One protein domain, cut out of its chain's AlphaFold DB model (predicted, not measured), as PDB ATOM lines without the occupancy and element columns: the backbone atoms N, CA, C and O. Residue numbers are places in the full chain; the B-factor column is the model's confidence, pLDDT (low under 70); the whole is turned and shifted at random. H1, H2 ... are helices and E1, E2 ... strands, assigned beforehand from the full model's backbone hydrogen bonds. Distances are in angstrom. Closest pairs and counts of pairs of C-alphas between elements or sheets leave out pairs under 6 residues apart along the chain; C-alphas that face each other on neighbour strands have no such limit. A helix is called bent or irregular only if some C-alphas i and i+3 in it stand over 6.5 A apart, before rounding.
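What this domain is: This is residues 99 to 167 of the 328 residues of a protein of Blastomyces percursus (UniProt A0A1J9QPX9). This is a loose, drawn-out model with two helices, H1 and H2, meeting near their first residues at one end of its long axis, and with a wide loop at the other end; the run of H2 straight into strand E1 joins the two ends. In the second part a small ribbon of two parallel strands, E1 and E2, leads toward the short helix H3, and the long stretch of residues 141 to 156 swings back from H3 to the beginning of E2. The printed part has 69 residues, with three named helices and two named strands in the order H1, H2, E1, H3, E2; the one sheet has the order E1, E2 and is parallel. Helices hold 26 and strands 8 residues, under half of those printed are in named elements, and the class is mixed, helices and strands. The whole is loose, with a radius of gyration of the C-alphas of 15.5 A, and the C-alphas span 48 by 24 by 18 A.

How they stand to each other: H1, residues 101 to 109, touches H2, residues 117 to 127, with 4 pairs of C-alphas within 8 A. Their closest C-alphas are those of Lys 101 and Trp 117, 5.2 A apart, and their centres are 13.4 A apart. The two helices run opposite ways at a steep tilt of 59 degrees. H2 is irregular, but only just: C-alphas 119 and 122 are 6.8 A apart, and its line is a rough one. A tight link with no residue between joins H2 to E1, residues 128 to 131. A tight link of 3 residues then leads to H3, residues 135 to 140, which touches no helix. H2 and H3 are apart. E2, residues 157 to 160, is the parallel neighbour of E1, with 29 degrees between their N-to-C directions. The C-alphas of Tyr 128 and Met 157 face each other at 4.4 A, and those of Asn 131 and Ser 160 at 4.9 A. N 129 and O 157 are within hydrogen-bond range at 2.8 A, and so are N 159 and O 129 at 2.8 A. E1, H3 and E2 form a strand-helix-strand unit, two parallel neighbour strands with a helix between them along the chain. The closest C-alphas of H2 and E2 are those of Ser 127 and Met 157, 6.1 A apart. H1 is apart from E1, H3 and E2. Every O i to N i+4 pair is within hydrogen-bond range in H3, against 4 of 5 in H1 and 5 of 7 in H2.

Where its parts are: H1 begins at C-alpha 101, (174.428, 201.904, 203.141), and measures 12.5 A from first to last C-alpha. H2 measures 14.9 A and ends at C-alpha 127, (187.113, 197.240, 213.599). E1 is 9.5 A long, H3 is 8.6 A long and E2 is 10.1 A long. E2 ends at C-alpha 160, (192.739, 189.074, 204.270).

The domain as a whole: The two C-alphas farthest apart are those of Gly 111 and Gln 166, at 48.6 A. The outline is only just a rod. The printed part has no cut. The link from H3 to E2, 16 residues, is long, while the link from H1 to H2, 7 residues, is short but not tight. The mean pLDDT of the printed part is 74.4. It is under 70 in 21 residues: 99 to 100, 102 to 106, 108 to 110, 150 to 154 and 162 to 167.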
ATOM      1  N   ALA A  99     177.165 195.470 206.042       66.62
ATOM      2  CA  ALA A  99     175.844 195.894 205.598       66.62
ATOM      3  C   ALA A  99     175.969 196.985 204.520       66.62
ATOM      4  O   ALA A  99     176.932 197.758 204.503       66.62
ATOM      5  N   SER A 100     175.001 197.048 203.607       69.00
ATOM      6  CA  SER A 100     174.947 198.135 202.633       69.00
ATOM      7  C   SER A 100     174.516 199.436 203.313       69.00
ATOM      8  O   SER A 100     173.791 199.409 204.308       69.00
ATOM      9  N   LYS A 101     174.896 200.575 202.721       76.44
ATOM     10  CA  LYS A 101     174.428 201.904 203.141       76.44
ATOM     11  C   LYS A 101     172.913 201.934 203.367       76.44
ATOM     12  O   LYS A 101     172.465 202.312 204.436       76.44
ATOM     13  N   ALA A 102     172.149 201.447 202.387       63.62
ATOM     14  CA  ALA A 102     170.689 201.445 202.437       63.62
ATOM     15  C   ALA A 102     170.117 200.643 203.619       63.62
ATOM     16  O   ALA A 102     169.109 201.047 204.183       63.62
ATOM     17  N   ILE A 103     170.750 199.525 204.002       67.00
ATOM     18  CA  ILE A 103     170.313 198.739 205.166       67.00
ATOM     19  C   ILE A 103     170.568 199.516 206.458       67.00
ATOM     20  O   ILE A 103     169.702 199.528 207.326       67.00
ATOM     21  N   LEU A 104     171.729 200.168 206.581       66.25
ATOM     22  CA  LEU A 104     172.035 200.960 207.770       66.25
ATOM     23  C   LEU A 104     171.120 202.181 207.863       66.25
ATOM     24  O   LEU A 104     170.503 202.382 208.896       66.25
ATOM     25  N   ASP A 105     170.934 202.932 206.779       69.25
ATOM     26  CA  ASP A 105     170.052 204.106 206.784       69.25
ATOM     27  C   ASP A 105     168.592 203.734 207.087       69.25
ATOM     28  O   ASP A 105     167.883 204.483 207.760       69.25
ATOM     29  N   ALA A 106     168.147 202.546 206.665       64.62
ATOM     30  CA  ALA A 106     166.828 202.040 207.023       64.62
ATOM     31  C   ALA A 106     166.656 201.863 208.542       64.62
ATOM     32  O   ALA A 106     165.544 202.029 209.035       64.62
ATOM     33  N   TRP A 107     167.719 201.584 209.307       72.19
ATOM     34  CA  TRP A 107     167.623 201.521 210.772       72.19
ATOM     35  C   TRP A 107     167.270 202.876 211.371       72.19
ATOM     36  O   TRP A 107     166.439 202.931 212.278       72.19
ATOM     37  N   SER A 108     167.834 203.957 210.829       67.38
ATOM     38  CA  SER A 108     167.455 205.316 211.211       67.38
ATOM     39  C   SER A 108     165.988 205.600 210.891       67.38
ATOM     40  O   SER A 108     165.277 206.145 211.731       67.38
ATOM     41  N   ASN A 109     165.504 205.167 209.723       61.97
ATOM     42  CA  ASN A 109     164.103 205.351 209.322       61.97
ATOM     43  C   ASN A 109     163.114 204.564 210.199       61.97
ATOM     44  O   ASN A 109     161.960 204.956 210.324       61.97
ATOM     45  N   LEU A 110     163.566 203.481 210.838       66.81
ATOM     46  CA  LEU A 110     162.791 202.722 211.826       66.81
ATOM     47  C   LEU A 110     162.762 203.386 213.219       66.81
ATOM     48  O   LEU A 110     162.298 202.769 214.175       66.81
ATOM     49  N   GLY A 111     163.264 204.619 213.348       77.56
ATOM     50  CA  GLY A 111     163.269 205.389 214.593       77.56
ATOM     51  C   GLY A 111     164.557 205.274 215.413       77.56
ATOM     52  O   GLY A 111     164.623 205.817 216.513       77.56
ATOM     53  N   ASN A 112     165.598 204.602 214.903       78.19
ATOM     54  CA  ASN A 112     166.897 204.529 215.581       78.19
ATOM     55  C   ASN A 112     167.769 205.723 215.183       78.19
ATOM     56  O   ASN A 112     168.684 205.599 214.366       78.19
ATOM     57  N   GLU A 113     167.475 206.893 215.747       87.31
ATOM     58  CA  GLU A 113     168.203 208.123 215.437       87.31
ATOM     59  C   GLU A 113     169.726 207.937 215.564       87.31
ATOM     60  O   GLU A 113     170.240 207.314 216.496       87.31
ATOM     61  N   GLY A 114     170.463 208.446 214.576       84.75
ATOM     62  CA  GLY A 114     171.920 208.357 214.525       84.75
ATOM     63  C   GLY A 114     172.476 207.034 213.986       84.75
ATOM     64  O   GLY A 114     173.676 206.973 213.712       84.75
ATOM     65  N   TRP A 115     171.653 206.007 213.752       80.00
ATOM     66  CA  TRP A 115     172.075 204.744 213.130       80.00
ATOM     67  C   TRP A 115     172.053 204.831 211.601       80.00
ATOM     68  O   TRP A 115     171.306 204.123 210.941       80.00
ATOM     69  N   THR A 116     172.879 205.707 211.034       80.25
ATOM     70  CA  THR A 116     173.057 205.871 209.580       80.25
ATOM     71  C   THR A 116     174.397 205.307 209.119       80.25
ATOM     72  O   THR A 116     175.319 205.102 209.917       80.25
ATOM     73  N   TRP A 117     174.554 205.074 207.814       77.88
ATOM     74  CA  TRP A 117     175.846 204.695 207.242       77.88
ATOM     75  C   TRP A 117     176.938 205.710 207.562       77.88
ATOM     76  O   TRP A 117     178.042 205.321 207.942       77.88
ATOM     77  N   GLU A 118     176.634 207.000 207.429       86.62
ATOM     78  CA  GLU A 118     177.569 208.095 207.667       86.62
ATOM     79  C   GLU A 118     178.156 208.030 209.081       86.62
ATOM     80  O   GLU A 118     179.373 208.158 209.242       86.62
ATOM     81  N   ASN A 119     177.317 207.724 210.072       86.88
ATOM     82  CA  ASN A 119     177.714 207.629 211.473       86.88
ATOM     83  C   ASN A 119     178.395 206.297 211.815       86.88
ATOM     84  O   ASN A 119     179.276 206.256 212.675       86.88
ATOM     85  N   LEU A 120     178.024 205.198 211.149       81.19
ATOM     86  CA  LEU A 120     178.516 203.854 211.471       81.19
ATOM     87  C   LEU A 120     179.783 203.452 210.701       81.19
ATOM     88  O   LEU A 120     180.619 202.718 211.238       81.19
ATOM     89  N   GLN A 121     179.988 203.937 209.471       78.50
ATOM     90  CA  GLN A 121     181.160 203.593 208.653       78.50
ATOM     91  C   GLN A 121     182.523 203.839 209.341       78.50
ATOM     92  O   GLN A 121     183.433 203.028 209.127       78.50
ATOM     93  N   PRO A 122     182.723 204.865 210.205       83.12
ATOM     94  CA  PRO A 122     183.989 205.034 210.916       83.12
ATOM     95  C   PRO A 122     184.262 203.881 211.891       83.12
ATOM     96  O   PRO A 122     185.416 203.495 212.075       83.12
ATOM     97  N   TYR A 123     183.220 203.280 212.474       79.06
ATOM     98  CA  TYR A 123     183.342 202.126 213.369       79.06
ATOM     99  C   TYR A 123     183.639 200.835 212.610       79.06
ATOM    100  O   TYR A 123     184.478 200.054 213.064       79.06
ATOM    101  N   TYR A 124     183.047 200.643 211.424       73.50
ATOM    102  CA  TYR A 124     183.444 199.557 210.520       73.50
ATOM    103  C   TYR A 124     184.930 199.654 210.199       73.50
ATOM    104  O   TYR A 124     185.677 198.716 210.486       73.50
ATOM    105  N   ARG A 125     185.376 200.826 209.727       77.19
ATOM    106  CA  ARG A 125     186.797 201.090 209.472       77.19
ATOM    107  C   ARG A 125     187.638 200.879 210.723       77.19
ATOM    108  O   ARG A 125     188.758 200.417 210.594       77.19
ATOM    109  N   LYS A 126     187.118 201.170 211.925       77.81
ATOM    110  CA  LYS A 126     187.828 200.973 213.198       77.81
ATOM    111  C   LYS A 126     187.999 199.519 213.624       77.81
ATOM    112  O   LYS A 126     188.930 199.227 214.376       77.81
ATOM    113  N   SER A 127     187.145 198.626 213.140       73.81
ATOM    114  CA  SER A 127     187.113 197.240 213.599       73.81
ATOM    115  C   SER A 127     188.215 196.360 213.005       73.81
ATOM    116  O   SER A 127     188.686 195.469 213.708       73.81
ATOM    117  N   TYR A 128     188.676 196.612 211.773       71.81
ATOM    118  CA  TYR A 128     189.582 195.696 211.075       71.81
ATOM    119  C   TYR A 128     190.787 196.349 210.397       71.81
ATOM    120  O   TYR A 128     190.723 197.476 209.920       71.81
ATOM    121  N   THR A 129     191.873 195.587 210.312       75.25
ATOM    122  CA  THR A 129     193.008 195.795 209.413       75.25
ATOM    123  C   THR A 129     192.834 194.875 208.219       75.25
ATOM    124  O   THR A 129     192.785 193.656 208.387       75.25
ATOM    125  N   LEU A 130     192.753 195.439 207.015       77.81
ATOM    126  CA  LEU A 130     192.753 194.647 205.792       77.81
ATOM    127  C   LEU A 130     194.191 194.476 205.289       77.81
ATOM    128  O   LEU A 130     194.889 195.460 205.044       77.81
ATOM    129  N   ASN A 131     194.613 193.233 205.099       80.44
ATOM    130  CA  ASN A 131     195.905 192.858 204.540       80.44
ATOM    131  C   ASN A 131     195.694 192.420 203.084       80.44
ATOM    132  O   ASN A 131     195.051 191.395 202.833       80.44
ATOM    133  N   LEU A 132     196.186 193.210 202.120       82.38
ATOM    134  CA  LEU A 132     196.142 192.802 200.713       82.38
ATOM    135  C   LEU A 132     197.140 191.682 200.452       82.38
ATOM    136  O   LEU A 132     198.253 191.733 200.974       82.38
ATOM    137  N   PRO A 133     196.778 190.714 199.597       80.56
ATOM    138  CA  PRO A 133     197.751 189.785 199.065       80.56
ATOM    139  C   PRO A 133     198.588 190.450 197.956       80.56
ATOM    140  O   PRO A 133     198.335 191.591 197.542       80.56
ATOM    141  N   ASP A 134     199.581 189.713 197.459       86.62
ATOM    142  CA  ASP A 134     200.404 190.126 196.322       86.62
ATOM    143  C   ASP A 134     199.575 190.442 195.057       86.62
ATOM    144  O   ASP A 134     198.382 190.136 194.953       86.62
ATOM    145  N   GLU A 135     200.206 191.103 194.084       87.06
ATOM    146  CA  GLU A 135     199.534 191.530 192.847       87.06
ATOM    147  C   GLU A 135     198.936 190.348 192.074       87.06
ATOM    148  O   GLU A 135     197.784 190.416 191.648       87.06
ATOM    149  N   LYS A 136     199.665 189.230 191.973       87.62
ATOM    150  CA  LYS A 136     199.208 188.026 191.268       87.62
ATOM    151  C   LYS A 136     197.896 187.502 191.853       87.62
ATOM    152  O   LYS A 136     196.958 187.180 191.124       87.62
ATOM    153  N   THR A 137     197.805 187.453 193.175       82.75
ATOM    154  CA  THR A 137     196.602 187.029 193.889       82.75
ATOM    155  C   THR A 137     195.475 188.042 193.733       82.75
ATOM    156  O   THR A 137     194.326 187.655 193.515       82.75
ATOM    157  N   ARG A 138     195.773 189.346 193.790       83.50
ATOM    158  CA  ARG A 138     194.767 190.394 193.559       83.50
ATOM    159  C   ARG A 138     194.174 190.328 192.159       83.50
ATOM    160  O   ARG A 138     192.963 190.507 192.009       83.50
ATOM    161  N   GLU A 139     194.991 190.044 191.153       85.38
ATOM    162  CA  GLU A 139     194.537 189.851 189.782       85.38
ATOM    163  C   GLU A 139     193.665 188.599 189.645       85.38
ATOM    164  O   GLU A 139     192.546 188.689 189.127       85.38
ATOM    165  N   HIS A 140     194.128 187.466 190.184       80.19
ATOM    166  CA  HIS A 140     193.395 186.195 190.182       80.19
ATOM    167  C   HIS A 140     191.999 186.325 190.803       80.19
ATOM    168  O   HIS A 140     191.013 185.832 190.260       80.19
ATOM    169  N   LEU A 141     191.908 187.050 191.918       75.88
ATOM    170  CA  LEU A 141     190.672 187.275 192.668       75.88
ATOM    171  C   LEU A 141     189.843 188.471 192.159       75.88
ATOM    172  O   LEU A 141     188.742 188.728 192.654       75.88
ATOM    173  N   GLY A 142     190.347 189.230 191.183       77.81
ATOM    174  CA  GLY A 142     189.660 190.398 190.631       77.81
ATOM    175  C   GLY A 142     189.456 191.539 191.635       77.81
ATOM    176  O   GLY A 142     188.415 192.199 191.604       77.81
ATOM    177  N   LEU A 143     190.434 191.793 192.508       77.81
ATOM    178  CA  LEU A 143     190.346 192.733 193.640       77.81
ATOM    179  C   LEU A 143     190.645 194.198 193.291       77.81
ATOM    180  O   LEU A 143     190.833 195.015 194.184       77.81
ATOM    181  N   LYS A 144     190.629 194.575 192.007       77.12
ATOM    182  CA  LYS A 144     190.879 195.962 191.553       77.12
ATOM    183  C   LYS A 144     189.873 196.998 192.088       77.12
ATOM    184  O   LYS A 144     190.067 198.191 191.904       77.12
ATOM    185  N   TRP A 145     188.771 196.554 192.694       74.94
ATOM    186  CA  TRP A 145     187.762 197.418 193.315       74.94
ATOM    187  C   TRP A 145     188.095 197.800 194.760       74.94
ATOM    188  O   TRP A 145     187.438 198.686 195.303       74.94
ATOM    189  N   VAL A 146     189.043 197.104 195.393       76.12
ATOM    190  CA  VAL A 146     189.439 197.382 196.771       76.12
ATOM    191  C   VAL A 146     190.235 198.679 196.772       76.12
ATOM    192  O   VAL A 146     191.250 198.782 196.089       76.12
ATOM    193  N   ASP A 147     189.751 199.664 197.521       73.19
ATOM    194  CA  ASP A 147     190.409 200.959 197.664       73.19
ATOM    195  C   ASP A 147     191.703 200.803 198.486       73.19
ATOM    196  O   ASP A 147     191.622 200.460 199.667       73.19
ATOM    197  N   PRO A 148     192.894 201.070 197.916       70.62
ATOM    198  CA  PRO A 148     194.164 200.943 198.626       70.62
ATOM    199  C   PRO A 148     194.265 201.808 199.895       70.62
ATOM    200  O   PRO A 148     195.033 201.481 200.800       70.62
ATOM    201  N   SER A 149     193.478 202.884 200.005       71.44
ATOM    202  CA  SER A 149     193.492 203.788 201.163       71.44
ATOM    203  C   SER A 149     192.912 203.171 202.442       71.44
ATOM    204  O   SER A 149     193.135 203.685 203.538       71.44
ATOM    205  N   ILE A 150     192.192 202.045 202.340       67.88
ATOM    206  CA  ILE A 150     191.612 201.355 203.505       67.88
ATOM    207  C   ILE A 150     192.618 200.434 204.217       67.88
ATOM    208  O   ILE A 150     192.278 199.804 205.223       67.88
ATOM    209  N   HIS A 151     193.849 200.349 203.709       64.25
ATOM    210  CA  HIS A 151     194.935 199.533 204.248       64.25
ATOM    211  C   HIS A 151     195.820 200.308 205.234       64.25
ATOM    212  O   HIS A 151     195.785 201.532 205.300       64.25
ATOM    213  N   GLY A 152     196.626 199.590 206.024       55.06
ATOM    214  CA  GLY A 152     197.683 200.197 206.849       55.06
ATOM    215  C   GLY A 152     197.272 200.672 208.248       55.06
ATOM    216  O   GLY A 152     198.113 201.156 209.000       55.06
ATOM    217  N   PHE A 153     196.015 200.497 208.659       65.50
ATOM    218  CA  PHE A 153     195.619 200.756 210.047       65.50
ATOM    219  C   PHE A 153     195.976 199.576 210.956       65.50
ATOM    220  O   PHE A 153     195.628 198.445 210.635       65.50
ATOM    221  N   SER A 154     196.578 199.817 212.124       68.00
ATOM    222  CA  SER A 154     196.771 198.783 213.156       68.00
ATOM    223  C   SER A 154     195.514 198.664 214.021       68.00
ATOM    224  O   SER A 154     195.262 199.477 214.913       68.00
ATOM    225  N   ARG A 155     194.662 197.694 213.689       74.06
ATOM    226  CA  ARG A 155     193.350 197.470 214.297       74.06
ATOM    227  C   ARG A 155     193.211 196.000 214.709       74.06
ATOM    228  O   ARG A 155     193.885 195.126 214.168       74.06
ATOM    229  N   PRO A 156     192.366 195.710 215.705       72.94
ATOM    230  CA  PRO A 156     192.365 194.405 216.366       72.94
ATOM    231  C   PRO A 156     191.967 193.217 215.475       72.94
ATOM    232  O   PRO A 156     192.520 192.137 215.662       72.94
ATOM    233  N   MET A 157     191.049 193.376 214.512       72.38
ATOM    234  CA  MET A 157     190.635 192.268 213.639       72.38
ATOM    235  C   MET A 157     191.469 192.236 212.354       72.38
ATOM    236  O   MET A 157     191.409 193.166 211.562       72.38
ATOM    237  N   GLN A 158     192.230 191.167 212.128       71.94
ATOM    238  CA  GLN A 158     193.044 191.000 210.920       71.94
ATOM    239  C   GLN A 158     192.246 190.279 209.835       71.94
ATOM    240  O   GLN A 158     191.799 189.157 210.047       71.94
ATOM    241  N   VAL A 159     192.096 190.910 208.674       71.88
ATOM    242  CA  VAL A 159     191.299 190.407 207.548       71.88
ATOM    243  C   VAL A 159     192.200 190.289 206.331       71.88
ATOM    244  O   VAL A 159     193.043 191.155 206.100       71.88
ATOM    245  N   SER A 160     192.031 189.239 205.538       74.00
ATOM    246  CA  SER A 160     192.739 189.074 204.270       74.00
ATOM    247  C   SER A 160     191.880 188.324 203.258       74.00
ATOM    248  O   SER A 160     190.787 187.854 203.561       74.00
ATOM    249  N   PHE A 161     192.396 188.205 202.043       73.25
ATOM    250  CA  PHE A 161     191.825 187.363 200.999       73.25
ATOM    251  C   PHE A 161     192.516 185.987 200.985       73.25
ATOM    252  O   PHE A 161     193.625 185.860 201.517       73.25
ATOM    253  N   PRO A 162     191.897 184.942 200.405       66.31
ATOM    254  CA  PRO A 162     192.516 183.625 200.342       66.31
ATOM    255  C   PRO A 162     193.645 183.612 199.310       66.31
ATOM    256  O   PRO A 162     193.432 183.952 198.153       66.31
ATOM    257  N   GLY A 163     194.834 183.148 199.696       62.97
ATOM    258  CA  GLY A 163     195.998 183.039 198.801       62.97
ATOM    259  C   GLY A 163     195.973 181.851 197.826       62.97
ATOM    260  O   GLY A 163     197.023 181.431 197.359       62.97
ATOM    261  N   GLN A 164     194.808 181.258 197.548       62.84
ATOM    262  CA  GLN A 164     194.678 180.010 196.780       62.84
ATOM    263  C   GLN A 164     194.651 180.268 195.262       62.84
ATOM    264  O   GLN A 164     193.680 179.936 194.577       62.84
ATOM    265  N   VAL A 165     195.711 180.875 194.721       67.31
ATOM    266  CA  VAL A 165     195.806 181.224 193.286       67.31
ATOM    267  C   VAL A 165     195.894 180.006 192.359       67.31
ATOM    268  O   VAL A 165     195.687 180.108 191.156       67.31
ATOM    269  N   GLN A 166     196.153 178.833 192.923       65.31
ATOM    270  CA  GLN A 166     196.271 177.549 192.244       65.31
ATOM    271  C   GLN A 166     194.900 176.932 191.975       65.31
ATOM    272  O   GLN A 166     194.797 176.036 191.146       65.31
ATOM    273  N   ASN A 167     193.846 177.404 192.652       65.44
ATOM    274  CA  ASN A 167     192.492 176.928 192.422       65.44
ATOM    275  C   ASN A 167     191.869 177.663 191.214       65.44
ATOM    276  O   ASN A 167     191.552 178.857 191.321       65.44
TER     277      ASN A 167